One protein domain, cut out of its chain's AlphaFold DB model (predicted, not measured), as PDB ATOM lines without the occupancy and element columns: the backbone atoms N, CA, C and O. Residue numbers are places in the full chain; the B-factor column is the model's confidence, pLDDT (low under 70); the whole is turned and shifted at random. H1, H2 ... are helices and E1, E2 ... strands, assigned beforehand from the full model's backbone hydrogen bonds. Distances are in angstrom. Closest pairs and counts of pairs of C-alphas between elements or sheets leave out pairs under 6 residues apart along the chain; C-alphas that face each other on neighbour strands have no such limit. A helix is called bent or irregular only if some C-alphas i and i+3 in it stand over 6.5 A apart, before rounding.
ATOM      1  N   SER A 341     240.799 241.972 152.413       54.31
ATOM      2  CA  SER A 341     241.047 240.804 153.289       54.31
ATOM      3  C   SER A 341     242.467 240.245 153.129       54.31
ATOM      4  O   SER A 341     242.988 240.217 152.012       54.31
ATOM      5  N   TYR A 342     243.109 239.813 154.228       54.66
ATOM      6  CA  TYR A 342     244.389 239.085 154.158       54.66
ATOM      7  C   TYR A 342     244.133 237.667 153.653       54.66
ATOM      8  O   TYR A 342     243.015 237.154 153.753       54.66
ATOM      9  N   TYR A 343     245.151 237.105 153.009       63.19
ATOM     10  CA  TYR A 343     245.115 235.802 152.358       63.19
ATOM     11  C   TYR A 343     244.678 234.691 153.327       63.19
ATOM     12  O   TYR A 343     244.992 234.749 154.512       63.19
ATOM     13  N   ARG A 344     243.993 233.656 152.831       70.94
ATOM     14  CA  ARG A 344     243.707 232.441 153.609       70.94
ATOM     15  C   ARG A 344     244.871 231.465 153.434       70.94
ATOM     16  O   ARG A 344     244.946 230.771 152.422       70.94
ATOM     17  N   GLY A 345     245.789 231.460 154.396       85.50
ATOM     18  CA  GLY A 345     246.939 230.557 154.430       85.50
ATOM     19  C   GLY A 345     247.269 230.096 155.847       85.50
ATOM     20  O   GLY A 345     246.643 230.522 156.812       85.50
ATOM     21  N   GLU A 346     248.252 229.223 155.983       93.00
ATOM     22  CA  GLU A 346     248.737 228.695 157.258       93.00
ATOM     23  C   GLU A 346     249.752 229.642 157.900       93.00
ATOM     24  O   GLU A 346     250.420 230.431 157.216       93.00
ATOM     25  N   CYS A 347     249.860 229.559 159.222       95.94
ATOM     26  CA  CYS A 347     250.927 230.191 159.981       95.94
ATOM     27  C   CYS A 347     252.029 229.151 160.195       95.94
ATOM     28  O   CYS A 347     251.768 228.070 160.714       95.94
ATOM     29  N   VAL A 348     253.249 229.458 159.769       97.88
ATOM     30  CA  VAL A 348     254.346 228.488 159.697       97.88
ATOM     31  C   VAL A 348     255.502 228.930 160.586       97.88
ATOM     32  O   VAL A 348     255.861 230.106 160.592       97.88
ATOM     33  N   VAL A 349     256.121 227.990 161.294       98.19
ATOM     34  CA  VAL A 349     257.443 228.163 161.906       98.19
ATOM     35  C   VAL A 349     258.453 227.396 161.070       98.19
ATOM     36  O   VAL A 349     258.285 226.195 160.873       98.19
ATOM     37  N   LEU A 350     259.499 228.064 160.586       96.62
ATOM     38  CA  LEU A 350     260.682 227.368 160.086       96.62
ATOM     39  C   LEU A 350     261.501 226.916 161.293       96.62
ATOM     40  O   LEU A 350     262.138 227.739 161.950       96.62
ATOM     41  N   CYS A 351     261.437 225.625 161.598       94.06
ATOM     42  CA  CYS A 351     262.169 225.038 162.703       94.06
ATOM     43  C   CYS A 351     263.658 224.955 162.367       94.06
ATOM     44  O   CYS A 351     264.055 224.619 161.250       94.06
ATOM     45  N   GLU A 352     264.475 225.224 163.371       90.12
ATOM     46  CA  GLU A 352     265.911 225.018 163.342       90.12
ATOM     47  C   GLU A 352     266.277 223.792 164.170       90.12
ATOM     48  O   GLU A 352     265.631 223.478 165.175       90.12
ATOM     49  N   ARG A 353     267.341 223.116 163.742       85.81
ATOM     50  CA  ARG A 353     267.941 222.020 164.490       85.81
ATOM     51  C   ARG A 353     269.093 222.556 165.323       85.81
ATOM     52  O   ARG A 353     269.878 223.373 164.836       85.81
ATOM     53  N   ASP A 354     269.173 222.105 166.564       80.75
ATOM     54  CA  ASP A 354     270.398 222.212 167.334       80.75
ATOM     55  C   ASP A 354     271.496 221.447 166.595       80.75
ATOM     56  O   ASP A 354     271.254 220.373 166.049       80.75
ATOM     57  N   ALA A 355     272.683 222.023 166.493       73.12
ATOM     58  CA  ALA A 355     273.712 221.458 165.639       73.12
ATOM     59  C   ALA A 355     274.605 220.432 166.367       73.12
ATOM     60  O   ALA A 355     275.347 219.711 165.702       73.12
ATOM     61  N   GLU A 356     274.503 220.313 167.696       74.00
ATOM     62  CA  GLU A 356     275.165 219.264 168.480       74.00
ATOM     63  C   GLU A 356     274.269 218.027 168.609       74.00
ATOM     64  O   GLU A 356     274.697 216.909 168.314       74.00
ATOM     65  N   THR A 357     273.006 218.216 169.000       80.06
ATOM     66  CA  THR A 357     272.056 217.109 169.199       80.06
ATOM     67  C   THR A 357     271.344 216.731 167.901       80.06
ATOM     68  O   THR A 357     270.942 215.582 167.693       80.06
ATOM     69  N   GLY A 358     271.195 217.687 166.982       80.06
ATOM     70  CA  GLY A 358     270.388 217.561 165.774       80.06
ATOM     71  C   GLY A 358     268.878 217.599 166.031       80.06
ATOM     72  O   GLY A 358     268.120 217.423 165.080       80.06
ATOM     73  N   GLU A 359     268.427 217.784 167.272       86.00
ATOM     74  CA  GLU A 359     267.010 217.887 167.641       86.00
ATOM     75  C   GLU A 359     266.450 219.275 167.311       86.00
ATOM     76  O   GLU A 359     267.196 220.235 167.128       86.00
ATOM     77  N   VAL A 360     265.126 219.414 167.222       89.62
ATOM     78  CA  VAL A 360     264.497 220.737 167.082       89.62
ATOM     79  C   VAL A 360     264.820 221.603 168.301       89.62
ATOM     80  O   VAL A 360     264.535 221.231 169.436       89.62
ATOM     81  N   ASN A 361     265.381 222.789 168.063       87.00
ATOM     82  CA  ASN A 361     265.850 223.640 169.150       87.00
ATOM     83  C   ASN A 361     264.704 224.311 169.932       87.00
ATOM     84  O   ASN A 361     263.595 224.532 169.431       87.00
ATOM     85  N   ARG A 362     265.003 224.721 171.170       87.19
ATOM     86  CA  ARG A 362     264.041 225.363 172.082       87.19
ATOM     87  C   ARG A 362     263.351 226.585 171.473       87.19
ATOM     88  O   ARG A 362     262.143 226.747 171.625       87.19
ATOM     89  N   CYS A 363     264.092 227.434 170.763       89.50
ATOM     90  CA  CYS A 363     263.521 228.648 170.181       89.50
ATOM     91  C   CYS A 363     262.501 228.355 169.066       89.50
ATOM     92  O   CYS A 363     261.534 229.097 168.926       89.50
ATOM     93  N   SER A 364     262.620 227.239 168.340       94.38
ATOM     94  CA  SER A 364     261.565 226.788 167.419       94.38
ATOM     95  C   SER A 364     260.276 226.418 168.162       94.38
ATOM     96  O   SER A 364     259.188 226.763 167.703       94.38
ATOM     97  N   LEU A 365     260.384 225.777 169.331       93.00
ATOM     98  CA  LEU A 365     259.234 225.418 170.173       93.00
ATOM     99  C   LEU A 365     258.550 226.659 170.773       93.00
ATOM    100  O   LEU A 365     257.322 226.732 170.825       93.00
ATOM    101  N   GLU A 366     259.326 227.675 171.165       89.88
ATOM    102  CA  GLU A 366     258.800 228.985 171.586       89.88
ATOM    103  C   GLU A 366     257.977 229.649 170.475       89.88
ATOM    104  O   GLU A 366     256.886 230.175 170.717       89.88
ATOM    105  N   LEU A 367     258.477 229.600 169.236       96.19
ATOM    106  CA  LEU A 367     257.770 230.168 168.091       96.19
ATOM    107  C   LEU A 367     256.536 229.368 167.691       96.19
ATOM    108  O   LEU A 367     255.593 229.980 167.196       96.19
ATOM    109  N   LEU A 368     256.492 228.053 167.924       96.12
ATOM    110  CA  LEU A 368     255.265 227.271 167.730       96.12
ATOM    111  C   LEU A 368     254.167 227.713 168.699       96.12
ATOM    112  O   LEU A 368     253.019 227.874 168.278       96.12
ATOM    113  N   GLY A 369     254.524 228.028 169.948       91.75
ATOM    114  CA  GLY A 369     253.605 228.650 170.901       91.75
ATOM    115  C   GLY A 369     253.062 229.993 170.405       91.75
ATOM    116  O   GLY A 369     251.849 230.213 170.408       91.75
ATOM    117  N   ALA A 370     253.934 230.868 169.898       92.88
ATOM    118  CA  ALA A 370     253.518 232.153 169.329       92.88
ATOM    119  C   ALA A 370     252.643 231.992 168.070       92.88
ATOM    120  O   ALA A 370     251.594 232.625 167.958       92.88
ATOM    121  N   VAL A 371     253.048 231.129 167.131       95.25
ATOM    122  CA  VAL A 371     252.307 230.850 165.891       95.25
ATOM    123  C   VAL A 371     250.937 230.263 166.174       95.25
ATOM    124  O   VAL A 371     249.999 230.613 165.466       95.25
ATOM    125  N   THR A 372     250.802 229.436 167.208       94.75
ATOM    126  CA  THR A 372     249.515 228.879 167.629       94.75
ATOM    127  C   THR A 372     248.506 229.979 167.950       94.75
ATOM    128  O   THR A 372     247.426 230.004 167.369       94.75
ATOM    129  N   GLY A 373     248.879 230.948 168.794       92.50
ATOM    130  CA  GLY A 373     247.988 232.066 169.127       92.50
ATOM    131  C   GLY A 373     247.610 232.904 167.899       92.50
ATOM    132  O   GLY A 373     246.449 233.268 167.718       92.50
ATOM    133  N   LEU A 374     248.570 233.145 166.998       94.19
ATOM    134  CA  LEU A 374     248.299 233.841 165.735       94.19
ATOM    135  C   LEU A 374     247.367 233.030 164.822       94.19
ATOM    136  O   LEU A 374     246.502 233.603 164.162       94.19
ATOM    137  N   ALA A 375     247.547 231.709 164.758       94.12
ATOM    138  CA  ALA A 375     246.725 230.808 163.960       94.12
ATOM    139  C   ALA A 375     245.275 230.779 164.461       94.12
ATOM    140  O   ALA A 375     244.363 230.865 163.638       94.12
ATOM    141  N   ASP A 376     245.064 230.777 165.780       92.75
ATOM    142  CA  ASP A 376     243.740 230.843 166.404       92.75
ATOM    143  C   ASP A 376     243.008 232.153 166.043       92.75
ATOM    144  O   ASP A 376     241.875 232.126 165.551       92.75
ATOM    145  N   GLU A 377     243.669 233.313 166.181       92.38
ATOM    146  CA  GLU A 377     243.107 234.628 165.801       92.38
ATOM    147  C   GLU A 377     242.779 234.728 164.293       92.38
ATOM    148  O   GLU A 377     241.814 235.379 163.852       92.38
ATOM    149  N   LEU A 378     243.590 234.065 163.469       90.88
ATOM    150  CA  LEU A 378     243.418 234.006 162.020       90.88
ATOM    151  C   LEU A 378     242.462 232.892 161.572       90.88
ATOM    152  O   LEU A 378     242.055 232.904 160.409       90.88
ATOM    153  N   SER A 379     242.050 232.004 162.481       91.62
ATOM    154  CA  SER A 379     241.237 230.814 162.205       91.62
ATOM    155  C   SER A 379     241.866 229.925 161.121       91.62
ATOM    156  O   SER A 379     241.230 229.588 160.121       91.62
ATOM    157  N   THR A 380     243.148 229.596 161.298       92.94
ATOM    158  CA  THR A 380     243.949 228.758 160.391       92.94
ATOM    159  C   THR A 380     244.775 227.726 161.170       92.94
ATOM    160  O   THR A 380     244.636 227.615 162.381       92.94
ATOM    161  N   ARG A 381     245.636 226.972 160.476       94.50
ATOM    162  CA  ARG A 381     246.547 225.985 161.070       94.50
ATOM    163  C   ARG A 381     247.906 226.576 161.435       94.50
ATOM    164  O   ARG A 381     248.460 227.381 160.674       94.50
ATOM    165  N   ALA A 382     248.456 226.097 162.546       96.94
ATOM    166  CA  ALA A 382     249.857 226.217 162.921       96.94
ATOM    167  C   ALA A 382     250.672 225.064 162.311       96.94
ATOM    168  O   ALA A 382     250.366 223.889 162.521       96.94
ATOM    169  N   THR A 383     251.728 225.393 161.569       98.06
ATOM    170  CA  THR A 383     252.558 224.410 160.860       98.06
ATOM    171  C   THR A 383     254.016 224.495 161.281       98.06
ATOM    172  O   THR A 383     254.632 225.555 161.184       98.06
ATOM    173  N   ALA A 384     254.592 223.368 161.693       97.62
ATOM    174  CA  ALA A 384     256.032 223.221 161.878       97.62
ATOM    175  C   ALA A 384     256.674 222.796 160.552       97.62
ATOM    176  O   ALA A 384     256.372 221.722 160.035       97.62
ATOM    177  N   LEU A 385     257.551 223.622 159.990       96.38
ATOM    178  CA  LEU A 385     258.354 223.283 158.821       96.38
ATOM    179  C   LEU A 385     259.750 222.869 159.283       96.38
ATOM    180  O   LEU A 385     260.525 223.711 159.727       96.38
ATOM    181  N   VAL A 386     260.063 221.584 159.162       93.12
ATOM    182  CA  VAL A 386     261.289 220.976 159.681       93.12
ATOM    183  C   VAL A 386     262.198 220.555 158.523       93.12
ATOM    184  O   VAL A 386     261.867 219.622 157.783       93.12
ATOM    185  N   PRO A 387     263.357 221.209 158.344       84.62
ATOM    186  CA  PRO A 387     264.382 220.727 157.430       84.62
ATOM    187  C   PRO A 387     264.990 219.408 157.935       84.62
ATOM    188  O   PRO A 387     265.313 219.273 159.117       84.62
ATOM    189  N   GLY A 388     265.192 218.446 157.035       77.25
ATOM    190  CA  GLY A 388     266.008 217.261 157.307       77.25
ATOM    191  C   GLY A 388     265.334 216.109 158.051       77.25
ATOM    192  O   GLY A 388     265.950 215.506 158.927       77.25
ATOM    193  N   GLY A 389     264.093 215.776 157.688       81.06
ATOM    194  CA  GLY A 389     263.368 214.626 158.246       81.06
ATOM    195  C   GLY A 389     262.717 214.905 159.604       81.06
ATOM    196  O   GLY A 389     262.849 216.003 160.142       81.06
ATOM    197  N   ILE A 390     261.999 213.919 160.147       88.25
ATOM    198  CA  ILE A 390     261.487 213.894 161.528       88.25
ATOM    199  C   ILE A 390     262.147 212.728 162.261       88.25
ATOM    200  O   ILE A 390     262.193 211.610 161.746       88.25
ATOM    201  N   ARG A 391     262.670 212.983 163.460       88.62
ATOM    202  CA  ARG A 391     263.319 211.975 164.310       88.62
ATOM    203  C   ARG A 391     262.312 211.318 165.267       88.62
ATOM    204  O   ARG A 391     261.232 211.872 165.498       88.62
ATOM    205  N   PRO A 392     262.627 210.141 165.846       88.19
ATOM    206  CA  PRO A 392     261.756 209.497 166.828       88.19
ATOM    207  C   PRO A 392     261.382 210.451 167.973       88.19
ATOM    208  O   PRO A 392     262.254 211.087 168.554       88.19
ATOM    209  N   GLY A 393     260.088 210.567 168.279       90.12
ATOM    210  CA  GLY A 393     259.567 211.461 169.323       90.12
ATOM    211  C   GLY A 393     259.362 212.925 168.901       90.12
ATOM    212  O   GLY A 393     258.552 213.614 169.516       90.12
ATOM    213  N   GLU A 394     259.990 213.402 167.817       92.62
ATOM    214  CA  GLU A 394     259.848 214.803 167.383       92.62
ATOM    215  C   GLU A 394     258.426 215.134 166.924       92.62
ATOM    216  O   GLU A 394     257.946 216.236 167.171       92.62
ATOM    217  N   GLN A 395     257.722 214.194 166.282       94.88
ATOM    218  CA  GLN A 395     256.341 214.437 165.848       94.88
ATOM    219  C   GLN A 395     255.419 214.743 167.037       94.88
ATOM    220  O   GLN A 395     254.604 215.662 166.970       94.88
ATOM    221  N   GLU A 396     255.567 213.986 168.125       94.88
ATOM    222  CA  GLU A 396     254.809 214.193 169.357       94.88
ATOM    223  C   GLU A 396     255.220 215.502 170.035       94.88
ATOM    224  O   GLU A 396     254.356 216.296 170.404       94.88
ATOM    225  N   LEU A 397     256.525 215.775 170.132       94.81
ATOM    226  CA  LEU A 397     257.046 217.023 170.689       94.81
ATOM    227  C   LEU A 397     256.469 218.247 169.964       94.81
ATOM    228  O   LEU A 397     255.899 219.127 170.603       94.81
ATOM    229  N   LEU A 398     256.554 218.280 168.633       96.56
ATOM    230  CA  LEU A 398     256.059 219.388 167.813       96.56
ATOM    231  C   LEU A 398     254.541 219.566 167.949       96.56
ATOM    232  O   LEU A 398     254.067 220.700 168.052       96.56
ATOM    233  N   ALA A 399     253.781 218.466 167.997       96.56
ATOM    234  CA  ALA A 399     252.336 218.505 168.216       96.56
ATOM    235  C   ALA A 399     251.990 219.107 169.586       96.56
ATOM    236  O   ALA A 399     251.169 220.024 169.689       96.56
ATOM    237  N   ARG A 400     252.666 218.643 170.645       95.81
ATOM    238  CA  ARG A 400     252.502 219.161 172.010       95.81
ATOM    239  C   ARG A 400     252.929 220.622 172.118       95.81
ATOM    240  O   ARG A 400     252.314 221.369 172.873       95.81
ATOM    241  N   SER A 401     253.907 221.054 171.329       94.75
ATOM    242  CA  SER A 401     254.343 222.452 171.246       94.75
ATOM    243  C   SER A 401     253.436 223.358 170.407       94.75
ATOM    244  O   SER A 401     253.705 224.554 170.322       94.75
ATOM    245  N   GLY A 402     252.352 222.833 169.824       95.00
ATOM    246  CA  GLY A 402     251.317 223.635 169.166       95.00
ATOM    247  C   GLY A 402     251.151 223.418 167.666       95.00
ATOM    248  O   GLY A 402     250.260 224.020 167.075       95.00
ATOM    249  N   ALA A 403     251.966 222.571 167.032       97.06
ATOM    250  CA  ALA A 403     251.808 222.286 165.611       97.06
ATOM    251  C   ALA A 403     250.531 221.468 165.351       97.06
ATOM    252  O   ALA A 403     250.338 220.407 165.937       97.06
ATOM    253  N   ASP A 404     249.694 221.918 164.417       96.75
ATOM    254  CA  ASP A 404     248.572 221.131 163.890       96.75
ATOM    255  C   ASP A 404     249.026 220.278 162.691       96.75
ATOM    256  O   ASP A 404     248.475 219.218 162.385       96.75
ATOM    257  N   THR A 405     250.037 220.755 161.964       96.75
ATOM    258  CA  THR A 405     250.642 220.082 160.811       96.75
ATOM    259  C   THR A 405     252.161 220.185 160.881       96.75
ATOM    260  O   THR A 405     252.715 221.185 161.332       96.75
ATOM    261  N   ILE A 406     252.845 219.143 160.427       96.75
ATOM    262  CA  ILE A 406     254.300 219.086 160.331       96.75
ATOM    263  C   ILE A 406     254.658 218.830 158.871       96.75
ATOM    264  O   ILE A 406     254.234 217.839 158.275       96.75
ATOM    265  N   LEU A 407     255.437 219.737 158.293       95.25
ATOM    266  CA  LEU A 407     256.029 219.594 156.973       95.25
ATOM    267  C   LEU A 407     257.503 219.268 157.142       95.25
ATOM    268  O   LEU A 407     258.261 220.103 157.628       95.25
ATOM    269  N   SER A 408     257.918 218.087 156.709       92.75
ATOM    270  CA  SER A 408     259.336 217.751 156.635       92.75
ATOM    271  C   SER A 408     259.839 217.907 155.207       92.75
ATOM    272  O   SER A 408     259.149 217.497 154.273       92.75
ATOM    273  N   VAL A 409     261.012 218.513 155.012       89.81
ATOM    274  CA  VAL A 409     261.587 218.728 153.674       89.81
ATOM    275  C   VAL A 409     263.092 218.465 153.631       89.81
ATOM    276  O   VAL A 409     263.844 218.949 154.477       89.81
ATOM    277  N   GLY A 410     263.533 217.758 152.588       74.25
ATOM    278  CA  GLY A 410     264.951 217.545 152.278       74.25
ATOM    279  C   GLY A 410     265.646 216.472 153.128       74.25
ATOM    280  O   GLY A 410     265.037 215.845 153.992       74.25
ATOM    281  N   ALA A 411     266.932 216.249 152.839       66.44
ATOM    282  CA  ALA A 411     267.812 215.350 153.593       66.44
ATOM    283  C   ALA A 411     268.316 216.015 154.889       66.44
ATOM    284  O   ALA A 411     268.213 217.228 155.033       66.44
ATOM    285  N   ASP A 412     268.849 215.233 155.834       64.62
ATOM    286  CA  ASP A 412     269.353 215.749 157.116       64.62
ATOM    287  C   ASP A 412     270.472 216.794 156.910       64.62
ATOM    288  O   ASP A 412     271.593 216.457 156.525       64.62
ATOM    289  N   PHE A 413     270.158 218.068 157.175       64.00
ATOM    290  CA  PHE A 413     271.077 219.203 157.041       64.00
ATOM    291  C   PHE A 413     271.907 219.478 158.313       64.00
ATOM    292  O   PHE A 413     272.653 220.454 158.362       64.00
ATOM    293  N   SER A 414     271.807 218.636 159.350       58.22
ATOM    294  CA  SER A 414     272.445 218.878 160.658       58.22
ATOM    295  C   SER A 414     273.978 218.869 160.639       58.22
ATOM    296  O   SER A 414     274.598 219.449 161.524       58.22
ATOM    297  N   ARG A 415     274.611 218.237 159.640       57.25
ATOM    298  CA  ARG A 415     276.076 218.046 159.615       57.25
ATOM    299  C   ARG A 415     276.863 219.197 158.986       57.25
ATOM    300  O   ARG A 415     278.027 219.377 159.332       57.25
ATOM    301  N   THR A 416     276.252 219.965 158.083       63.84
ATOM    302  CA  THR A 416     276.900 221.101 157.410       63.84
ATOM    303  C   THR A 416     275.880 222.210 157.192       63.84
ATOM    304  O   THR A 416     274.937 222.056 156.418       63.84
ATOM    305  N   PHE A 417     276.077 223.358 157.841       76.88
ATOM    306  CA  PHE A 417     275.193 224.505 157.654       76.88
ATOM    307  C   PHE A 417     275.521 225.244 156.349       76.88
ATOM    308  O   PHE A 417     276.405 226.100 156.311       76.88
ATOM    309  N   VAL A 418     274.793 224.909 155.280       84.69
ATOM    310  CA  VAL A 418     274.772 225.664 154.018       84.69
ATOM    311  C   VAL A 418     273.477 226.488 153.966       84.69
ATOM    312  O   VAL A 418     272.397 225.910 153.781       84.69
ATOM    313  N   PRO A 419     273.529 227.820 154.161       89.12
ATOM    314  CA  PRO A 419     272.329 228.653 154.282       89.12
ATOM    315  C   PRO A 419     271.368 228.550 153.089       89.12
ATOM    316  O   PRO A 419     270.147 228.557 153.257       89.12
ATOM    317  N   GLU A 420     271.909 228.446 151.879       90.50
ATOM    318  CA  GLU A 420     271.155 228.409 150.630       90.50
ATOM    319  C   GLU A 420     270.328 227.136 150.501       90.50
ATOM    320  O   GLU A 420     269.186 227.208 150.049       90.50
ATOM    321  N   GLU A 421     270.862 225.989 150.924       88.19
ATOM    322  CA  GLU A 421     270.143 224.713 150.896       88.19
ATOM    323  C   GLU A 421     268.934 224.747 151.833       88.19
ATOM    324  O   GLU A 421     267.821 224.411 151.421       88.19
ATOM    325  N   HIS A 422     269.121 225.271 153.046       89.38
ATOM    326  CA  HIS A 422     268.046 225.452 154.022       89.38
ATOM    327  C   HIS A 422     266.959 226.388 153.484       89.38
ATOM    328  O   HIS A 422     265.769 226.067 153.519       89.38
ATOM    329  N   ALA A 423     267.359 227.538 152.934       93.25
ATOM    330  CA  ALA A 423     266.426 228.513 152.386       93.25
ATOM    331  C   ALA A 423     265.682 227.981 151.146       93.25
ATOM    332  O   ALA A 423     264.489 228.244 150.998       93.25
ATOM    333  N   ARG A 424     266.339 227.205 150.273       92.38
ATOM    334  CA  ARG A 424     265.715 226.569 149.096       92.38
ATOM    335  C   ARG A 424     264.731 225.477 149.489       92.38
ATOM    336  O   ARG A 424     263.627 225.449 148.953       92.38
ATOM    337  N   ALA A 425     265.096 224.620 150.442       91.62
ATOM    338  CA  ALA A 425     264.207 223.588 150.966       91.62
ATOM    339  C   ALA A 425     262.960 224.215 151.611       91.62
ATOM    340  O   ALA A 425     261.830 223.822 151.311       91.62
ATOM    341  N   ALA A 426     263.150 225.266 152.415       93.50
ATOM    342  CA  ALA A 426     262.042 226.008 153.000       93.50
ATOM    343  C   ALA A 426     261.169 226.689 151.932       93.50
ATOM    344  O   ALA A 426     259.945 226.575 151.979       93.50
ATOM    345  N   ALA A 427     261.772 227.336 150.928       94.00
ATOM    346  CA  ALA A 427     261.042 227.955 149.821       94.00
ATOM    347  C   ALA A 427     260.237 226.919 149.019       94.00
ATOM    348  O   ALA A 427     259.078 227.159 148.683       94.00
ATOM    349  N   TYR A 428     260.818 225.746 148.757       92.81
ATOM    350  CA  TYR A 428     260.161 224.640 148.062       92.81
ATOM    351  C   TYR A 428     258.902 224.169 148.800       92.81
ATOM    352  O   TYR A 428     257.850 223.982 148.177       92.81
ATOM    353  N   ALA A 429     259.002 223.996 150.122       92.88
ATOM    354  CA  ALA A 429     257.885 223.585 150.964       92.88
ATOM    355  C   ALA A 429     256.811 224.680 151.054       92.88
ATOM    356  O   ALA A 429     255.630 224.412 150.828       92.88
ATOM    357  N   LEU A 430     257.221 225.928 151.295       92.25
ATOM    358  CA  LEU A 430     256.317 227.073 151.424       92.25
ATOM    359  C   LEU A 430     255.611 227.447 150.119       92.25
ATOM    360  O   LEU A 430     254.556 228.060 150.186       92.25
ATOM    361  N   ARG A 431     256.137 227.075 148.944       89.38
ATOM    362  CA  ARG A 431     255.430 227.224 147.657       89.38
ATOM    363  C   ARG A 431     254.348 226.154 147.435       89.38
ATOM    364  O   ARG A 431     253.468 226.348 146.603       89.38
ATOM    365  N   ARG A 432     254.396 225.027 148.158       88.38
ATOM    366  CA  ARG A 432     253.415 223.920 148.068       88.38
ATOM    367  C   ARG A 432     252.257 224.048 149.043       88.38
ATOM    368  O   ARG A 432     251.253 223.351 148.888       88.38
ATOM    369  N   ILE A 433     252.401 224.911 150.038       87.88
ATOM    370  CA  ILE A 433     251.320 225.299 150.929       87.88
ATOM    371  C   ILE A 433     251.023 226.779 150.755       87.88
ATOM    372  O   ILE A 433     251.878 227.579 150.404       87.88
ATOM    373  N   ARG A 434     249.783 227.168 151.014       83.12
ATOM    374  CA  ARG A 434     249.430 228.581 151.096       83.12
ATOM    375  C   ARG A 434     249.848 229.073 152.475       83.12
ATOM    376  O   ARG A 434     249.159 228.767 153.435       83.12
ATOM    377  N   SER A 435     250.962 229.793 152.584       89.25
ATOM    378  CA  SER A 435     251.423 230.389 153.849       89.25
ATOM    379  C   SER A 435     251.061 231.876 153.912       89.25
ATOM    380  O   SER A 435     251.178 232.593 152.921       89.25
ATOM    381  N   GLN A 436     250.589 232.347 155.069       89.56
ATOM    382  CA  GLN A 436     250.272 233.769 155.284       89.56
ATOM    383  C   GLN A 436     251.198 234.449 156.297       89.56
ATOM    384  O   GLN A 436     251.447 235.652 156.192       89.56
ATOM    385  N   VAL A 437     251.725 233.683 157.253       94.31
ATOM    386  CA  VAL A 437     252.697 234.123 158.258       94.31
ATOM    387  C   VAL A 437     253.799 233.078 158.315       94.31
ATOM    388  O   VAL A 437     253.504 231.887 158.357       94.31
ATOM    389  N   VAL A 438     255.054 233.518 158.315       97.12
ATOM    390  CA  VAL A 438     256.214 232.643 158.515       97.12
ATOM    391  C   VAL A 438     257.102 233.260 159.587       97.12
ATOM    392  O   VAL A 438     257.615 234.366 159.406       97.12
ATOM    393  N   LEU A 439     257.283 232.548 160.698       98.19
ATOM    394  CA  LEU A 439     258.234 232.910 161.741       98.19
ATOM    395  C   LEU A 439     259.503 232.066 161.602       98.19
ATOM    396  O   LEU A 439     259.439 230.863 161.355       98.19
ATOM    397  N   VAL A 440     260.651 232.705 161.781       97.69
ATOM    398  CA  VAL A 440     261.970 232.065 161.816       97.69
ATOM    399  C   VAL A 440     262.666 232.485 163.114       97.69
ATOM    400  O   VAL A 440     262.592 233.665 163.470       97.69
ATOM    401  N   PRO A 441     263.348 231.595 163.846       93.75
ATOM    402  CA  PRO A 441     264.182 232.015 164.967       93.75
ATOM    403  C   PRO A 441     265.260 233.018 164.526       93.75
ATOM    404  O   PRO A 441     265.892 232.860 163.490       93.75
ATOM    405  N   ALA A 442     265.498 234.085 165.289       91.00
ATOM    406  CA  ALA A 442     266.562 235.055 165.003       91.00
ATOM    407  C   ALA A 442     267.925 234.606 165.570       91.00
ATOM    408  O   ALA A 442     268.660 235.417 166.142       91.00
ATOM    409  N   THR A 443     268.249 233.318 165.425       88.00
ATOM    410  CA  THR A 443     269.552 232.738 165.781       88.00
ATOM    411  C   THR A 443     270.617 233.123 164.750       88.00
ATOM    412  O   THR A 443     270.345 233.812 163.762       88.00
ATOM    413  N   LEU A 444     271.848 232.650 164.950       85.31
ATOM    414  CA  LEU A 444     272.925 232.806 163.978       85.31
ATOM    415  C   LEU A 444     272.537 232.237 162.598       85.31
ATOM    416  O   LEU A 444     272.759 232.904 161.586       85.31
ATOM    417  N   ALA A 445     271.903 231.060 162.557       88.81
ATOM    418  CA  ALA A 445     271.440 230.433 161.321       88.81
ATOM    419  C   ALA A 445     270.249 231.189 160.713       88.81
ATOM    420  O   ALA A 445     270.299 231.610 159.551       88.81
ATOM    421  N   GLY A 446     269.204 231.439 161.501       92.56
ATOM    422  CA  GLY A 446     267.981 232.072 161.018       92.56
ATOM    423  C   GLY A 446     268.170 233.511 160.546       92.56
ATOM    424  O   GLY A 446     267.510 233.935 159.596       92.56
ATOM    425  N   ARG A 447     269.143 234.251 161.099       92.44
ATOM    426  CA  ARG A 447     269.534 235.586 160.601       92.44
ATOM    427  C   ARG A 447     270.121 235.568 159.182       92.44
ATOM    428  O   ARG A 447     270.092 236.607 158.529       92.44
ATOM    429  N   VAL A 448     270.574 234.414 158.682       93.75
ATOM    430  CA  VAL A 448     271.012 234.225 157.283       93.75
ATOM    431  C   VAL A 448     269.920 233.561 156.441       93.75
ATOM    432  O   VAL A 448     269.633 234.010 155.333       93.75
ATOM    433  N   VAL A 449     269.265 232.524 156.965       94.94
ATOM    434  CA  VAL A 449     268.250 231.763 156.215       94.94
ATOM    435  C   VAL A 449     266.994 232.598 155.951       94.94
ATOM    436  O   VAL A 449     266.479 232.585 154.833       94.94
ATOM    437  N   ALA A 450     266.515 233.374 156.928       96.81
ATOM    438  CA  ALA A 450     265.314 234.195 156.769       96.81
ATOM    439  C   ALA A 450     265.419 235.229 155.628       96.81
ATOM    440  O   ALA A 450     264.485 235.298 154.826       96.81
ATOM    441  N   PRO A 451     266.500 236.032 155.493       97.12
ATOM    442  CA  PRO A 451     266.622 236.966 154.373       97.12
ATOM    443  C   PRO A 451     266.784 236.289 153.007       97.12
ATOM    444  O   PRO A 451     266.220 236.803 152.039       97.12
ATOM    445  N   LEU A 452     267.475 235.141 152.916       96.50
ATOM    446  CA  LEU A 452     267.508 234.334 151.684       96.50
ATOM    447  C   LEU A 452     266.096 233.886 151.296       96.50
ATOM    448  O   LEU A 452     265.636 234.140 150.184       96.50
ATOM    449  N   LEU A 453     265.377 233.285 152.247       95.81
ATOM    450  CA  LEU A 453     264.017 232.802 152.046       95.81
ATOM    451  C   LEU A 453     263.060 233.936 151.653       95.81
ATOM    452  O   LEU A 453     262.260 233.782 150.731       95.81
ATOM    453  N   ALA A 454     263.176 235.102 152.293       95.50
ATOM    454  CA  ALA A 454     262.380 236.273 151.949       95.50
ATOM    455  C   ALA A 454     262.644 236.751 150.516       95.50
ATOM    456  O   ALA A 454     261.699 237.095 149.810       95.50
ATOM    457  N   ALA A 455     263.897 236.725 150.049       95.06
ATOM    458  CA  ALA A 455     264.210 237.031 148.656       95.06
ATOM    459  C   ALA A 455     263.598 235.994 147.692       95.06
ATOM    460  O   ALA A 455     262.953 236.387 146.721       95.06
ATOM    461  N   TYR A 456     263.715 234.695 147.993       93.25
ATOM    462  CA  TYR A 456     263.176 233.597 147.173       93.25
ATOM    463  C   TYR A 456     261.647 233.598 147.059       93.25
ATOM    464  O   TYR A 456     261.090 233.214 146.028       93.25
ATOM    465  N   LEU A 457     260.951 234.035 148.109       91.31
ATOM    466  CA  LEU A 457     259.493 234.167 148.124       91.31
ATOM    467  C   LEU A 457     259.013 235.546 147.647       91.31
ATOM    468  O   LEU A 457     257.812 235.769 147.511       91.31
ATOM    469  N   GLY A 458     259.925 236.500 147.437       89.50
ATOM    470  CA  GLY A 458     259.566 237.902 147.244       89.50
ATOM    471  C   GLY A 458     258.770 238.460 148.431       89.50
ATOM    472  O   GLY A 458     257.839 239.235 148.238       89.50
ATOM    473  N   ALA A 459     259.074 238.042 149.653       91.56
ATOM    474  CA  ALA A 459     258.410 238.494 150.868       91.56
ATOM    475  C   ALA A 459     259.114 239.713 151.487       91.56
ATOM    476  O   ALA A 459     260.290 239.983 151.244       91.56
ATOM    477  N   GLY A 460     258.380 240.451 152.321       91.88
ATOM    478  CA  GLY A 460     258.972 241.408 153.255       91.88
ATOM    479  C   GLY A 460     259.349 240.708 154.558       91.88
ATOM    480  O   GLY A 460     258.586 239.860 155.019       91.88
ATOM    481  N   LEU A 461     260.489 241.077 155.150       95.19
ATOM    482  CA  LEU A 461     261.012 240.466 156.373       95.19
ATOM    483  C   LEU A 461     261.278 241.517 157.453       95.19
ATOM    484  O   LEU A 461     262.124 242.397 157.269       95.19
ATOM    485  N   THR A 462     260.640 241.370 158.613       95.12
ATOM    486  CA  THR A 462     260.992 242.152 159.806       95.12
ATOM    487  C   THR A 462     261.908 241.333 160.705       95.12
ATOM    488  O   THR A 462     261.532 240.256 161.163       95.12
ATOM    489  N   ALA A 463     263.129 241.818 160.934       91.81
ATOM    490  CA  ALA A 463     264.116 241.087 161.726       91.81
ATOM    491  C   ALA A 463     263.954 241.305 163.232       91.81
ATOM    492  O   ALA A 463     263.564 242.392 163.654       91.81
ATOM    493  N   ASP A 464     264.365 240.303 164.007       87.75
ATOM    494  CA  ASP A 464     264.586 240.361 165.457       87.75
ATOM    495  C   ASP A 464     263.394 240.936 166.246       87.75
ATOM    496  O   ASP A 464     263.534 241.817 167.098       87.75
ATOM    497  N   CYS A 465     262.189 240.472 165.907       90.12
ATOM    498  CA  CYS A 465     260.950 240.927 166.530       90.12
ATOM    499  C   CYS A 465     260.802 240.402 167.956       90.12
ATOM    500  O   CYS A 465     261.115 239.248 168.252       90.12
ATOM    501  N   THR A 466     260.242 241.256 168.809       85.25
ATOM    502  CA  THR A 466     259.936 240.982 170.215       85.25
ATOM    503  C   THR A 466     258.438 241.060 170.524       85.25
ATOM    504  O   THR A 466     258.016 240.747 171.631       85.25
ATOM    505  N   GLY A 467     257.610 241.469 169.561       85.94
ATOM    506  CA  GLY A 467     256.159 241.490 169.715       85.94
ATOM    507  C   GLY A 467     255.452 241.193 168.404       85.94
ATOM    508  O   GLY A 467     255.881 241.649 167.345       85.94
ATOM    509  N   LEU A 468     254.367 240.426 168.487       94.25
ATOM    510  CA  LEU A 468     253.545 240.017 167.354       94.25
ATOM    511  C   LEU A 468     252.076 240.168 167.731       94.25
ATOM    512  O   LEU A 468     251.681 239.788 168.831       94.25
ATOM    513  N   LYS A 469     251.276 240.740 166.832       92.88
ATOM    514  CA  LYS A 469     249.836 240.916 167.039       92.88
ATOM    515  C   LYS A 469     249.091 240.910 165.713       92.88
ATOM    516  O   LYS A 469     249.566 241.510 164.749       92.88
ATOM    517  N   ILE A 470     247.903 240.311 165.677       91.94
ATOM    518  CA  ILE A 470     246.980 240.476 164.554       91.94
ATOM    519  C   ILE A 470     246.060 241.666 164.827       91.94
ATOM    520  O   ILE A 470     245.442 241.786 165.883       91.94
ATOM    521  N   ALA A 471     245.994 242.594 163.878       90.56
ATOM    522  CA  ALA A 471     245.077 243.726 163.948       90.56
ATOM    523  C   ALA A 471     244.743 244.256 162.554       90.56
ATOM    524  O   ALA A 471     245.376 243.909 161.556       90.56
ATOM    525  N   ASP A 472     243.747 245.130 162.480       89.88
ATOM    526  CA  ASP A 472     243.424 245.819 161.240       89.88
ATOM    527  C   ASP A 472     244.327 247.038 161.057       89.88
ATOM    528  O   ASP A 472     244.507 247.846 161.967       89.88
ATOM    529  N   TYR A 473     244.864 247.200 159.854       87.19
ATOM    530  CA  TYR A 473     245.656 248.359 159.472       87.19
ATOM    531  C   TYR A 473     244.844 249.270 158.551       87.19
ATOM    532  O   TYR A 473     244.333 248.839 157.517       87.19
ATOM    533  N   ARG A 474     244.743 250.552 158.905       86.12
ATOM    534  CA  ARG A 474     244.147 251.588 158.055       86.12
ATOM    535  C   ARG A 474     245.263 252.429 157.458       86.12
ATOM    536  O   ARG A 474     246.092 252.964 158.187       86.12
ATOM    537  N   GLY A 475     245.285 252.550 156.139       78.12
ATOM    538  CA  GLY A 475     246.304 253.329 155.444       78.12
ATOM    539  C   GLY A 475     245.857 253.719 154.046       78.12
ATOM    540  O   GLY A 475     244.717 253.477 153.663       78.12
ATOM    541  N   ARG A 476     246.767 254.313 153.272       67.62
ATOM    542  CA  ARG A 476     246.506 254.661 151.872       67.62
ATOM    543  C   ARG A 476     247.153 253.668 150.916       67.62
ATOM    544  O   ARG A 476     248.355 253.412 151.012       67.62
ATOM    545  N   ALA A 477     246.366 253.165 149.970       61.88
ATOM    546  CA  ALA A 477     246.809 252.323 148.865       61.88
ATOM    547  C   ALA A 477     246.324 252.934 147.546       61.88
ATOM    548  O   ALA A 477     245.148 253.262 147.416       61.88
ATOM    549  N   GLY A 478     247.228 253.168 146.588       59.56
ATOM    550  CA  GLY A 478     246.867 253.816 145.315       59.56
ATOM    551  C   GLY A 478     246.208 255.197 145.473       59.56
ATOM    552  O   GLY A 478     245.371 255.576 144.663       59.56
ATOM    553  N   GLY A 479     246.523 255.926 146.553       65.56
ATOM    554  CA  GLY A 479     245.935 257.239 146.850       65.56
ATOM    555  C   GLY A 479     244.544 257.216 147.501       65.56
ATOM    556  O   GLY A 479     244.019 258.285 147.796       65.56
ATOM    557  N   ARG A 480     243.963 256.039 147.768       69.06
ATOM    558  CA  ARG A 480     242.666 255.884 148.452       69.06
ATOM    559  C   ARG A 480     242.851 255.357 149.867       69.06
ATOM    560  O   ARG A 480     243.777 254.585 150.120       69.06
ATOM    561  N   ASP A 481     241.964 255.753 150.775       76.25
ATOM    562  CA  ASP A 481     241.910 255.154 152.107       76.25
ATOM    563  C   ASP A 481     241.483 253.688 151.969       76.25
ATOM    564  O   ASP A 481     240.574 253.345 151.217       76.25
ATOM    565  N   SER A 482     242.213 252.798 152.629       77.25
ATOM    566  CA  SER A 482     242.045 251.353 152.529       77.25
ATOM    567  C   SER A 482     242.187 250.721 153.902       77.25
ATOM    568  O   SER A 482     243.044 251.110 154.704       77.25
ATOM    569  N   VAL A 483     241.358 249.714 154.159       82.69
ATOM    570  CA  VAL A 483     241.415 248.928 155.392       82.69
ATOM    571  C   VAL A 483     241.945 247.543 155.065       82.69
ATOM    572  O   VAL A 483     241.324 246.768 154.340       82.69
ATOM    573  N   TYR A 484     243.102 247.224 155.627       82.12
ATOM    574  CA  TYR A 484     243.704 245.906 155.577       82.12
ATOM    575  C   TYR A 484     243.295 245.153 156.833       82.12
ATOM    576  O   TYR A 484     243.755 245.469 157.929       82.12
ATOM    577  N   ARG A 485     242.419 244.161 156.680       84.38
ATOM    578  CA  ARG A 485     241.980 243.342 157.813       84.38
ATOM    579  C   ARG A 485     243.029 242.293 158.184       84.38
ATOM    580  O   ARG A 485     243.701 241.788 157.279       84.38
ATOM    581  N   LYS A 486     243.122 241.949 159.475       86.38
ATOM    582  CA  LYS A 486     243.937 240.837 160.010       86.38
ATOM    583  C   LYS A 486     245.408 240.841 159.532       86.38
ATOM    584  O   LYS A 486     245.907 239.866 158.977       86.38
ATOM    585  N   VAL A 487     246.094 241.968 159.697       89.56
ATOM    586  CA  VAL A 487     247.520 242.158 159.372       89.56
ATOM    587  C   VAL A 487     248.387 241.770 160.568       89.56
ATOM    588  O   VAL A 487     247.994 242.006 161.708       89.56
ATOM    589  N   LEU A 488     249.582 241.226 160.315       93.50
ATOM    590  CA  LEU A 488     250.575 240.968 161.354       93.50
ATOM    591  C   LEU A 488     251.374 242.245 161.657       93.50
ATOM    592  O   LEU A 488     252.184 242.701 160.843       93.50
ATOM    593  N   PHE A 489     251.157 242.791 162.850       94.06
ATOM    594  CA  PHE A 489     251.934 243.874 163.439       94.06
ATOM    595  C   PHE A 489     253.171 243.281 164.112       94.06
ATOM    596  O   PHE A 489     253.063 242.429 164.994       94.06
ATOM    597  N   GLN A 490     254.340 243.725 163.658       95.44
ATOM    598  CA  GLN A 490     255.644 243.151 163.979       95.44
ATOM    599  C   GLN A 490     256.453 244.207 164.726       95.44
ATOM    600  O   GLN A 490     256.896 245.191 164.133       95.44
ATOM    601  N   THR A 491     256.593 244.042 166.035       89.38
ATOM    602  CA  THR A 491     257.274 245.002 166.903       89.38
ATOM    603  C   THR A 491     258.703 244.549 167.151       89.38
ATOM    604  O   THR A 491     258.934 243.421 167.586       89.38
ATOM    605  N   ARG A 492     259.663 245.440 166.897       85.69
ATOM    606  CA  ARG A 492     261.088 245.190 167.122       85.69
ATOM    607  C   ARG A 492     261.798 246.403 167.732       85.69
ATOM    608  O   ARG A 492     261.402 247.540 167.464       85.69
ATOM    609  N   PRO A 493     262.882 246.194 168.492       76.12
ATOM    610  CA  PRO A 493     263.791 247.267 168.868       76.12
ATOM    611  C   PRO A 493     264.586 247.777 167.654       76.12
ATOM    612  O   PRO A 493     264.966 247.018 166.758       76.12
ATOM    613  N   ALA A 494     264.868 249.073 167.645       72.44
ATOM    614  CA  ALA A 494     265.651 249.808 166.657       72.44
ATOM    615  C   ALA A 494     266.602 250.791 167.370       72.44
ATOM    616  O   ALA A 494     266.489 251.012 168.576       72.44
ATOM    617  N   LEU A 495     267.560 251.370 166.636       68.50
ATOM    618  CA  LEU A 495     268.554 252.327 167.145       68.50
ATOM    619  C   LEU A 495     269.263 251.841 168.422       68.50
ATOM    620  O   LEU A 495     269.219 252.502 169.459       68.50
ATOM    621  N   GLY A 496     269.875 250.655 168.370       59.72
ATOM    622  CA  GLY A 496     270.556 250.060 169.528       59.72
ATOM    623  C   GLY A 496     269.632 249.691 170.698       59.72
ATOM    624  O   GLY A 496     270.099 249.588 171.826       59.72
ATOM    625  N   GLY A 497     268.326 249.540 170.449       62.44
ATOM    626  CA  GLY A 497     267.319 249.246 171.477       62.44
ATOM    627  C   GLY A 497     266.714 250.479 172.147       62.44
ATOM    628  O   GLY A 497     265.839 250.337 172.992       62.44
ATOM    629  N   ASN A 498     267.129 251.686 171.754       62.25
ATOM    630  CA  ASN A 498     266.623 252.934 172.332       62.25
ATOM    631  C   ASN A 498     265.220 253.313 171.837       62.25
ATOM    632  O   ASN A 498     264.581 254.195 172.402       62.25
ATOM    633  N   VAL A 499     264.747 252.677 170.764       67.31
ATOM    634  CA  VAL A 499     263.450 252.945 170.139       67.31
ATOM    635  C   VAL A 499     262.791 251.621 169.771       67.31
ATOM    636  O   VAL A 499     263.468 250.679 169.372       67.31
ATOM    637  N   MET A 500     261.470 251.553 169.864       75.81
ATOM    638  CA  MET A 500     260.657 250.459 169.347       75.81
ATOM    639  C   MET A 500     259.984 250.891 168.046       75.81
ATOM    640  O   MET A 500     259.534 252.030 167.906       75.81
ATOM    641  N   ALA A 501     259.914 249.978 167.083       82.62
ATOM    642  CA  ALA A 501     259.211 250.187 165.828       82.62
ATOM    643  C   ALA A 501     258.224 249.049 165.594       82.62
ATOM    644  O   ALA A 501     258.582 247.877 165.731       82.62
ATOM    645  N   THR A 502     257.007 249.400 165.189       89.50
ATOM    646  CA  THR A 502     256.024 248.438 164.697       89.50
ATOM    647  C   THR A 502     255.943 248.530 163.184       89.50
ATOM    648  O   THR A 502     255.812 249.610 162.602       89.50
ATOM    649  N   ILE A 503     256.069 247.373 162.544       92.69
ATOM    650  CA  ILE A 503     256.206 247.203 161.103       92.69
ATOM    651  C   ILE A 503     255.118 246.246 160.619       92.69
ATOM    652  O   ILE A 503     254.725 245.313 161.318       92.69
ATOM    653  N   VAL A 504     254.618 246.484 159.410       92.38
ATOM    654  CA  VAL A 504     253.658 245.609 158.727       92.38
ATOM    655  C   VAL A 504     254.150 245.278 157.325       92.38
ATOM    656  O   VAL A 504     254.841 246.078 156.694       92.38
ATOM    657  N   SER A 505     253.743 244.123 156.806       89.06
ATOM    658  CA  SER A 505     253.982 243.731 155.414       89.06
ATOM    659  C   SER A 505     252.656 243.796 154.663       89.06
ATOM    660  O   SER A 505     251.717 243.087 155.007       89.06
ATOM    661  N   LEU A 506     252.536 244.674 153.661       75.88
ATOM    662  CA  LEU A 506     251.244 244.937 152.991       75.88
ATOM    663  C   LEU A 506     251.192 244.425 151.552       75.88
ATOM    664  O   LEU A 506     250.108 244.151 151.041       75.88
ATOM    665  N   ARG A 507     252.355 244.289 150.903       69.12
ATOM    666  CA  ARG A 507     252.454 243.928 149.481       69.12
ATOM    667  C   ARG A 507     252.549 242.436 149.198       69.12
ATOM    668  O   ARG A 507     252.370 242.047 148.054       69.12
ATOM    669  N   GLY A 508     252.757 241.601 150.217       62.19
ATOM    670  CA  GLY A 508     252.771 240.142 150.046       62.19
ATOM    671  C   GLY A 508     251.487 239.596 149.407       62.19
ATOM    672  O   GLY A 508     251.506 238.586 148.723       62.19
ATOM    673  N   ARG A 509     250.364 240.317 149.521       61.25
ATOM    674  CA  ARG A 509     249.097 239.943 148.876       61.25
ATOM    675  C   ARG A 509     249.116 240.025 147.349       61.25
ATOM    676  O   ARG A 509     248.405 239.255 146.719       61.25
ATOM    677  N   GLU A 510     249.890 240.940 146.768       65.69
ATOM    678  CA  GLU A 510     249.938 241.150 145.312       65.69
ATOM    679  C   GLU A 510     250.637 239.983 144.602       65.69
ATOM    680  O   GLU A 510     250.318 239.678 143.459       65.69
ATOM    681  N   ASN A 511     251.557 239.300 145.293       69.00
ATOM    682  CA  ASN A 511     252.341 238.188 144.753       69.00
ATOM    683  C   ASN A 511     252.202 236.872 145.544       69.00
ATOM    684  O   ASN A 511     252.979 235.950 145.318       69.00
ATOM    685  N   GLY A 512     251.261 236.787 146.491       76.06
ATOM    686  CA  GLY A 512     251.052 235.608 147.342       76.06
ATOM    687  C   GLY A 512     252.166 235.323 148.361       76.06
ATOM    688  O   GLY A 512     252.214 234.224 148.907       76.06
ATOM    689  N   ALA A 513     253.064 236.277 148.621       86.88
ATOM    690  CA  ALA A 513     254.160 236.111 149.568       86.88
ATOM    691  C   ALA A 513     253.700 236.254 151.035       86.88
ATOM    692  O   ALA A 513     252.886 237.134 151.348       86.88
ATOM    693  N   PRO A 514     254.252 235.448 151.962       91.62
ATOM    694  CA  PRO A 514     253.878 235.496 153.369       91.62
ATOM    695  C   PRO A 514     254.411 236.747 154.083       91.62
ATOM    696  O   PRO A 514     255.372 237.392 153.654       91.62
ATOM    697  N   GLN A 515     253.811 237.063 155.230       93.69
ATOM    698  CA  GLN A 515     254.366 238.014 156.191       93.69
ATOM    699  C   GLN A 515     255.476 237.310 156.975       93.69
ATOM    700  O   GLN A 515     255.188 236.426 157.784       93.69
ATOM    701  N   MET A 516     256.735 237.666 156.710       95.81
ATOM    702  CA  MET A 516     257.879 236.999 157.329       95.81
ATOM    703  C   MET A 516     258.468 237.796 158.484       95.81
ATOM    704  O   MET A 516     258.669 239.010 158.395       95.81
ATOM    705  N   VAL A 517     258.831 237.072 159.536       96.75
ATOM    706  CA  VAL A 517     259.477 237.611 160.729       96.75
ATOM    707  C   VAL A 517     260.645 236.716 161.107       96.75
ATOM    708  O   VAL A 517     260.479 235.498 161.161       96.75
ATOM    709  N   SER A 518     261.795 237.308 161.441       96.19
ATOM    710  CA  SER A 518     262.708 236.636 162.368       96.19
ATOM    711  C   SER A 518     262.428 237.118 163.788       96.19
ATOM    712  O   SER A 518     262.293 238.318 164.027       96.19
ATOM    713  N   ALA A 519     262.260 236.191 164.721       91.88
ATOM    714  CA  ALA A 519     261.779 236.457 166.070       91.88
ATOM    715  C   ALA A 519     262.868 236.150 167.097       91.88
ATOM    716  O   ALA A 519     263.559 235.134 166.998       91.88
ATOM    717  N   ARG A 520     263.044 237.044 168.071       84.88
ATOM    718  CA  ARG A 520     264.128 236.938 169.046       84.88
ATOM    719  C   ARG A 520     263.935 235.718 169.962       84.88
ATOM    720  O   ARG A 520     262.873 235.616 170.584       84.88
ATOM    721  N   PRO A 521     264.946 234.837 170.095       81.81
ATOM    722  CA  PRO A 521     264.910 233.740 171.062       81.81
ATOM    723  C   PRO A 521     264.651 234.230 172.494       81.81
ATOM    724  O   PRO A 521     265.138 235.292 172.884       81.81
ATOM    725  N   GLY A 522     263.878 233.478 173.275       74.94
ATOM    726  CA  GLY A 522     263.588 233.765 174.680       74.94
ATOM    727  C   GLY A 522     262.516 234.833 174.926       74.94
ATOM    728  O   GLY A 522     262.158 235.077 176.079       74.94
ATOM    729  N   VAL A 523     261.974 235.473 173.885       77.44
ATOM    730  CA  VAL A 523     260.893 236.463 174.045       77.44
ATOM    731  C   VAL A 523     259.524 235.796 174.147       77.44
ATOM    732  O   VAL A 523     258.721 236.131 175.018       77.44
ATOM    733  N   PHE A 524     259.256 234.822 173.281       83.06
ATOM    734  CA  PHE A 524     257.990 234.098 173.267       83.06
ATOM    735  C   PHE A 524     258.032 232.926 174.252       83.06
ATOM    736  O   PHE A 524     259.101 232.433 174.605       83.06
ATOM    737  N   ALA A 525     256.869 232.530 174.768       76.69
ATOM    738  CA  ALA A 525     256.759 231.390 175.671       76.69
ATOM    739  C   ALA A 525     256.371 230.133 174.877       76.69
ATOM    740  O   ALA A 525     255.463 230.216 174.044       76.69
ATOM    741  N   PRO A 526     257.011 228.979 175.136       79.81
ATOM    742  CA  PRO A 526     256.549 227.719 174.579       79.81
ATOM    743  C   PRO A 526     255.209 227.339 175.219       79.81
ATOM    744  O   PRO A 526     254.902 227.748 176.343       79.81
ATOM    745  N   ILE A 527     254.427 226.532 174.512       87.12
ATOM    746  CA  ILE A 527     253.207 225.924 175.050       87.12
ATOM    747  C   ILE A 527     253.381 224.411 175.146       87.12
ATOM    748  O   ILE A 527     254.217 223.829 174.455       87.12
ATOM    749  N   VAL A 528     252.573 223.783 175.996       89.44
ATOM    750  CA  VAL A 528     252.464 222.327 176.090       89.44
ATOM    751  C   VAL A 528     250.980 221.974 176.073       89.44
ATOM    752  O   VAL A 528     250.231 222.399 176.949       89.44
ATOM    753  N   ARG A 529     250.553 221.248 175.040       89.12
ATOM    754  CA  ARG A 529     249.214 220.673 174.897       89.12
ATOM    755  C   ARG A 529     249.250 219.211 175.352       89.12
ATOM    756  O   ARG A 529     250.128 218.462 174.919       89.12
ATOM    757  N   ASP A 530     248.297 218.818 176.188       85.75
ATOM    758  CA  ASP A 530     248.077 217.415 176.550       85.75
ATOM    759  C   ASP A 530     247.315 216.698 175.420       85.75
ATOM    760  O   ASP A 530     246.480 217.314 174.753       85.75
ATOM    761  N   ASP A 531     247.626 215.420 175.179       79.56
ATOM    762  CA  ASP A 531     246.992 214.569 174.153       79.56
ATOM    763  C   ASP A 531     246.932 215.192 172.739       79.56
ATOM    764  O   ASP A 531     245.917 215.142 172.036       79.56
ATOM    765  N   ALA A 532     248.040 215.801 172.303       88.12
ATOM    766  CA  ALA A 532     248.151 216.446 170.996       88.12
ATOM    767  C   ALA A 532     248.615 215.482 169.889       88.12
ATOM    768  O   ALA A 532     249.479 214.633 170.096       88.12
ATOM    769  N   SER A 533     248.092 215.668 168.675       91.44
ATOM    770  CA  SER A 533     248.576 214.992 167.466       91.44
ATOM    771  C   SER A 533     248.671 215.980 166.307       91.44
ATOM    772  O   SER A 533     247.874 216.914 166.220       91.44
ATOM    773  N   ALA A 534     249.647 215.775 165.423       93.69
ATOM    774  CA  ALA A 534     249.883 216.621 164.257       93.69
ATOM    775  C   ALA A 534     250.000 215.774 162.987       93.69
ATOM    776  O   ALA A 534     250.635 214.713 162.987       93.69
ATOM    777  N   ALA A 535     249.414 216.260 161.891       95.12
ATOM    778  CA  ALA A 535     249.501 215.599 160.593       95.12
ATOM    779  C   ALA A 535     250.905 215.777 159.993       95.12
ATOM    780  O   ALA A 535     251.317 216.903 159.723       95.12
ATOM    781  N   LEU A 536     251.625 214.679 159.763       94.62
ATOM    782  CA  LEU A 536     252.945 214.697 159.132       94.62
ATOM    783  C   LEU A 536     252.826 214.574 157.608       94.62
ATOM    784  O   LEU A 536     252.170 213.667 157.096       94.62
ATOM    785  N   LYS A 537     253.503 215.466 156.884       94.25
ATOM    786  CA  LYS A 537     253.705 215.382 155.437       94.25
ATOM    787  C   LYS A 537     255.185 215.541 155.114       94.25
ATOM    788  O   LYS A 537     255.787 216.575 155.396       94.25
ATOM    789  N   GLU A 538     255.741 214.534 154.458       92.44
ATOM    790  CA  GLU A 538     257.135 214.528 154.021       92.44
ATOM    791  C   GLU A 538     257.244 214.949 152.553       92.44
ATOM    792  O   GLU A 538     256.444 214.552 151.702       92.44
ATOM    793  N   LEU A 539     258.223 215.802 152.267       91.31
ATOM    794  CA  LEU A 539     258.508 216.347 150.949       91.31
ATOM    795  C   LEU A 539     259.938 215.985 150.543       91.31
ATOM    796  O   LEU A 539     260.903 216.360 151.211       91.31
ATOM    797  N   THR A 540     260.074 215.324 149.397       88.88
ATOM    798  CA  THR A 540     261.366 214.880 148.857       88.88
ATOM    799  C   THR A 540     261.642 215.593 147.530       88.88
ATOM    800  O   THR A 540     261.295 215.064 146.474       88.88
ATOM    801  N   PRO A 541     262.192 216.821 147.557       88.19
ATOM    802  CA  PRO A 541     262.496 217.557 146.338       88.19
ATOM    803  C   PRO A 541     263.689 216.954 145.592       88.19
ATOM    804  O   PRO A 541     264.656 216.494 146.199       88.19
ATOM    805  N   THR A 542     263.654 217.039 144.268       89.06
ATOM    806  CA  THR A 542     264.835 216.850 143.417       89.06
ATOM    807  C   THR A 542     265.783 218.055 143.510       89.06
ATOM    808  O   THR A 542     265.392 219.149 143.928       89.06
ATOM    809  N   ALA A 543     267.040 217.885 143.086       85.69
ATOM    810  CA  ALA A 543     268.011 218.982 143.047       85.69
ATOM    811  C   ALA A 543     267.550 220.142 142.142       85.69
ATOM    812  O   ALA A 543     267.672 221.308 142.516       85.69
ATOM    813  N   GLU A 544     266.955 219.831 140.987       88.06
ATOM    814  CA  GLU A 544     266.414 220.829 140.054       88.06
ATOM    815  C   GLU A 544     265.275 221.636 140.681       88.06
ATOM    816  O   GLU A 544     265.216 222.860 140.551       88.06
ATOM    817  N   GLU A 545     264.388 220.972 141.423       90.12
ATOM    818  CA  GLU A 545     263.304 221.646 142.125       90.12
ATOM    819  C   GLU A 545     263.797 222.567 143.251       90.12
ATOM    820  O   GLU A 545     263.210 223.631 143.468       90.12
ATOM    821  N   LEU A 546     264.861 222.184 143.966       87.88
ATOM    822  CA  LEU A 546     265.494 223.041 144.974       87.88
ATOM    823  C   LEU A 546     266.138 224.275 144.333       87.88
ATOM    824  O   LEU A 546     265.984 225.388 144.842       87.88
ATOM    825  N   GLU A 547     266.819 224.109 143.200       86.81
ATOM    826  CA  GLU A 547     267.393 225.227 142.441       86.81
ATOM    827  C   GLU A 547     266.307 226.181 141.916       86.81
ATOM    828  O   GLU A 547     266.417 227.406 142.048       86.81
ATOM    829  N   ALA A 548     265.203 225.642 141.394       88.69
ATOM    830  CA  ALA A 548     264.051 226.434 140.965       88.69
ATOM    831  C   ALA A 548     263.374 227.163 142.143       88.69
ATOM    832  O   ALA A 548     262.917 228.304 142.008       88.69
ATOM    833  N   ALA A 549     263.334 226.543 143.327       87.06
ATOM    834  CA  ALA A 549     262.790 227.156 144.537       87.06
ATOM    835  C   ALA A 549     263.598 228.378 145.003       87.06
ATOM    836  O   ALA A 549     263.009 229.338 145.497       87.06
ATOM    837  N   GLY A 550     264.921 228.365 144.808       82.75
ATOM    838  CA  GLY A 550     265.816 229.489 145.114       82.75
ATOM    839  C   GLY A 550     265.971 230.518 143.994       82.75
ATOM    840  O   GLY A 550     266.754 231.456 144.131       82.75
ATOM    841  N   SER A 551     265.281 230.345 142.869       83.69
ATOM    842  CA  SER A 551     265.373 231.279 141.749       83.69
ATOM    843  C   SER A 551     264.550 232.537 142.033       83.69
ATOM    844  O   SER A 551     263.378 232.450 142.414       83.69
TER     845      SER A 551
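This is residues 341 to 551 of the 734 residues of an uncharacterized protein of Spirochaetaceae bacterium (UniProt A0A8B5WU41). A strongly twisted seven-stranded parallel sheet makes the core, sandwiched between H3 and H4 on one face and H1 and H2 on the other. Beside its E5 end is a three-stranded antiparallel sheet, E6 E7 E8, partly face to face with it; the bent hairpin of E6 and E7 makes one end of the longest axis. H6 packs on H3, and the long link of residues 520 to 534 passes outside H1 and H2 to edge strand E10. The printed part has 211 residues, with six named helices and ten named strands in the order E1 H1 E2 H2 E3 H3 E4 H4 E5 E6 E7 E8 H5 E9 E10 H6, a mixed class. It is compact, with a radius of gyration of the C-alphas of 16.4 A and spans of 52 by 40 by 35 A.

The large sheet runs E5 (460 to 465), E9 (515 to 519), E4 (435 to 441), E1 (346 to 350), E2 (382 to 387), E3 (405 to 409), E10 (535 to 539). C-alpha 346 is at (248.737, 228.695, 157.258). The helices are H1 (362 to 378, 24.5 A), H2 (394 to 400), H3 (419 to 432, 20.5 A), H4 (446 to 457), H5 (508 to 511) and H6 (543 to 549), where C-alpha 549 is at (262.790, 227.156, 144.537). The small sheet has E6 (467 to 477, 25.3 A), E7 (480 to 494, 29.9 A) and E8 (499 to 505, 19.8 A). E6 bends by 76 degrees at residue 470 and E7 by 90 degrees at residue 486.

E1 and E4 are parallel, with N 348 and O 437 2.8 A apart, within hydrogen-bond range; so are E1 and E2, with N 383 and O 347 at 2.8 A. The four helices make three layers with the sheet, helices on both faces: H1 at a height of 8.0 A, along E4 at 17 degrees on the local plane, H2 at 8.9 A, H3 at 8.4 A and H4 at 8.5 A. E1, H1, E2 and E2, H2, E3 are strand-helix-strand units, parallel neighbours joined through a helix; E3, H3, E4 and E4, H4, E5 are split ones, with other strands between; these four crossovers are right-handed. H3 and H4 touch at a steep tilt of 46 degrees, closest at the C-alphas of Ala 423 and Leu 453, 4.9 A. H6 and H3 touch about perpendicular at 73 degrees, closest at the C-alphas of Tyr 428 and Ala 549, 5.1 A. E6 E7 E8 is a meander, each strand the antiparallel neighbour of the one before, with N 473 and O 484 at 2.8 A and N 492 and O 501 at 2.9 A. The two sheets form a sandwich, face to face, 9.2 A centre to centre where they face each other; the closest C-alphas of E5 and E7 are those of Cys 465 and Arg 492, 4.3 A. H1 is also on the small sheet, over E6, making two layers with it. H5 only grazes the large sheet, with residues 508 to 509. Every O i to N i+4 pair is within hydrogen-bond range in H1, H2 and H6; H3 has 9 of 10, H4 7 of 8, and H5 is too short for one.

The C-alphas farthest apart are those of Pro 392 and Gly 479, 54.1 A. The printed part has no cut; E1 to H1 and E9 to E10 are long links. Mean pLDDT of the printed part is 86.6; residues 341 to 343, 411 to 416, 476 to 480, 495 to 499 and 507 to 511 are under 70.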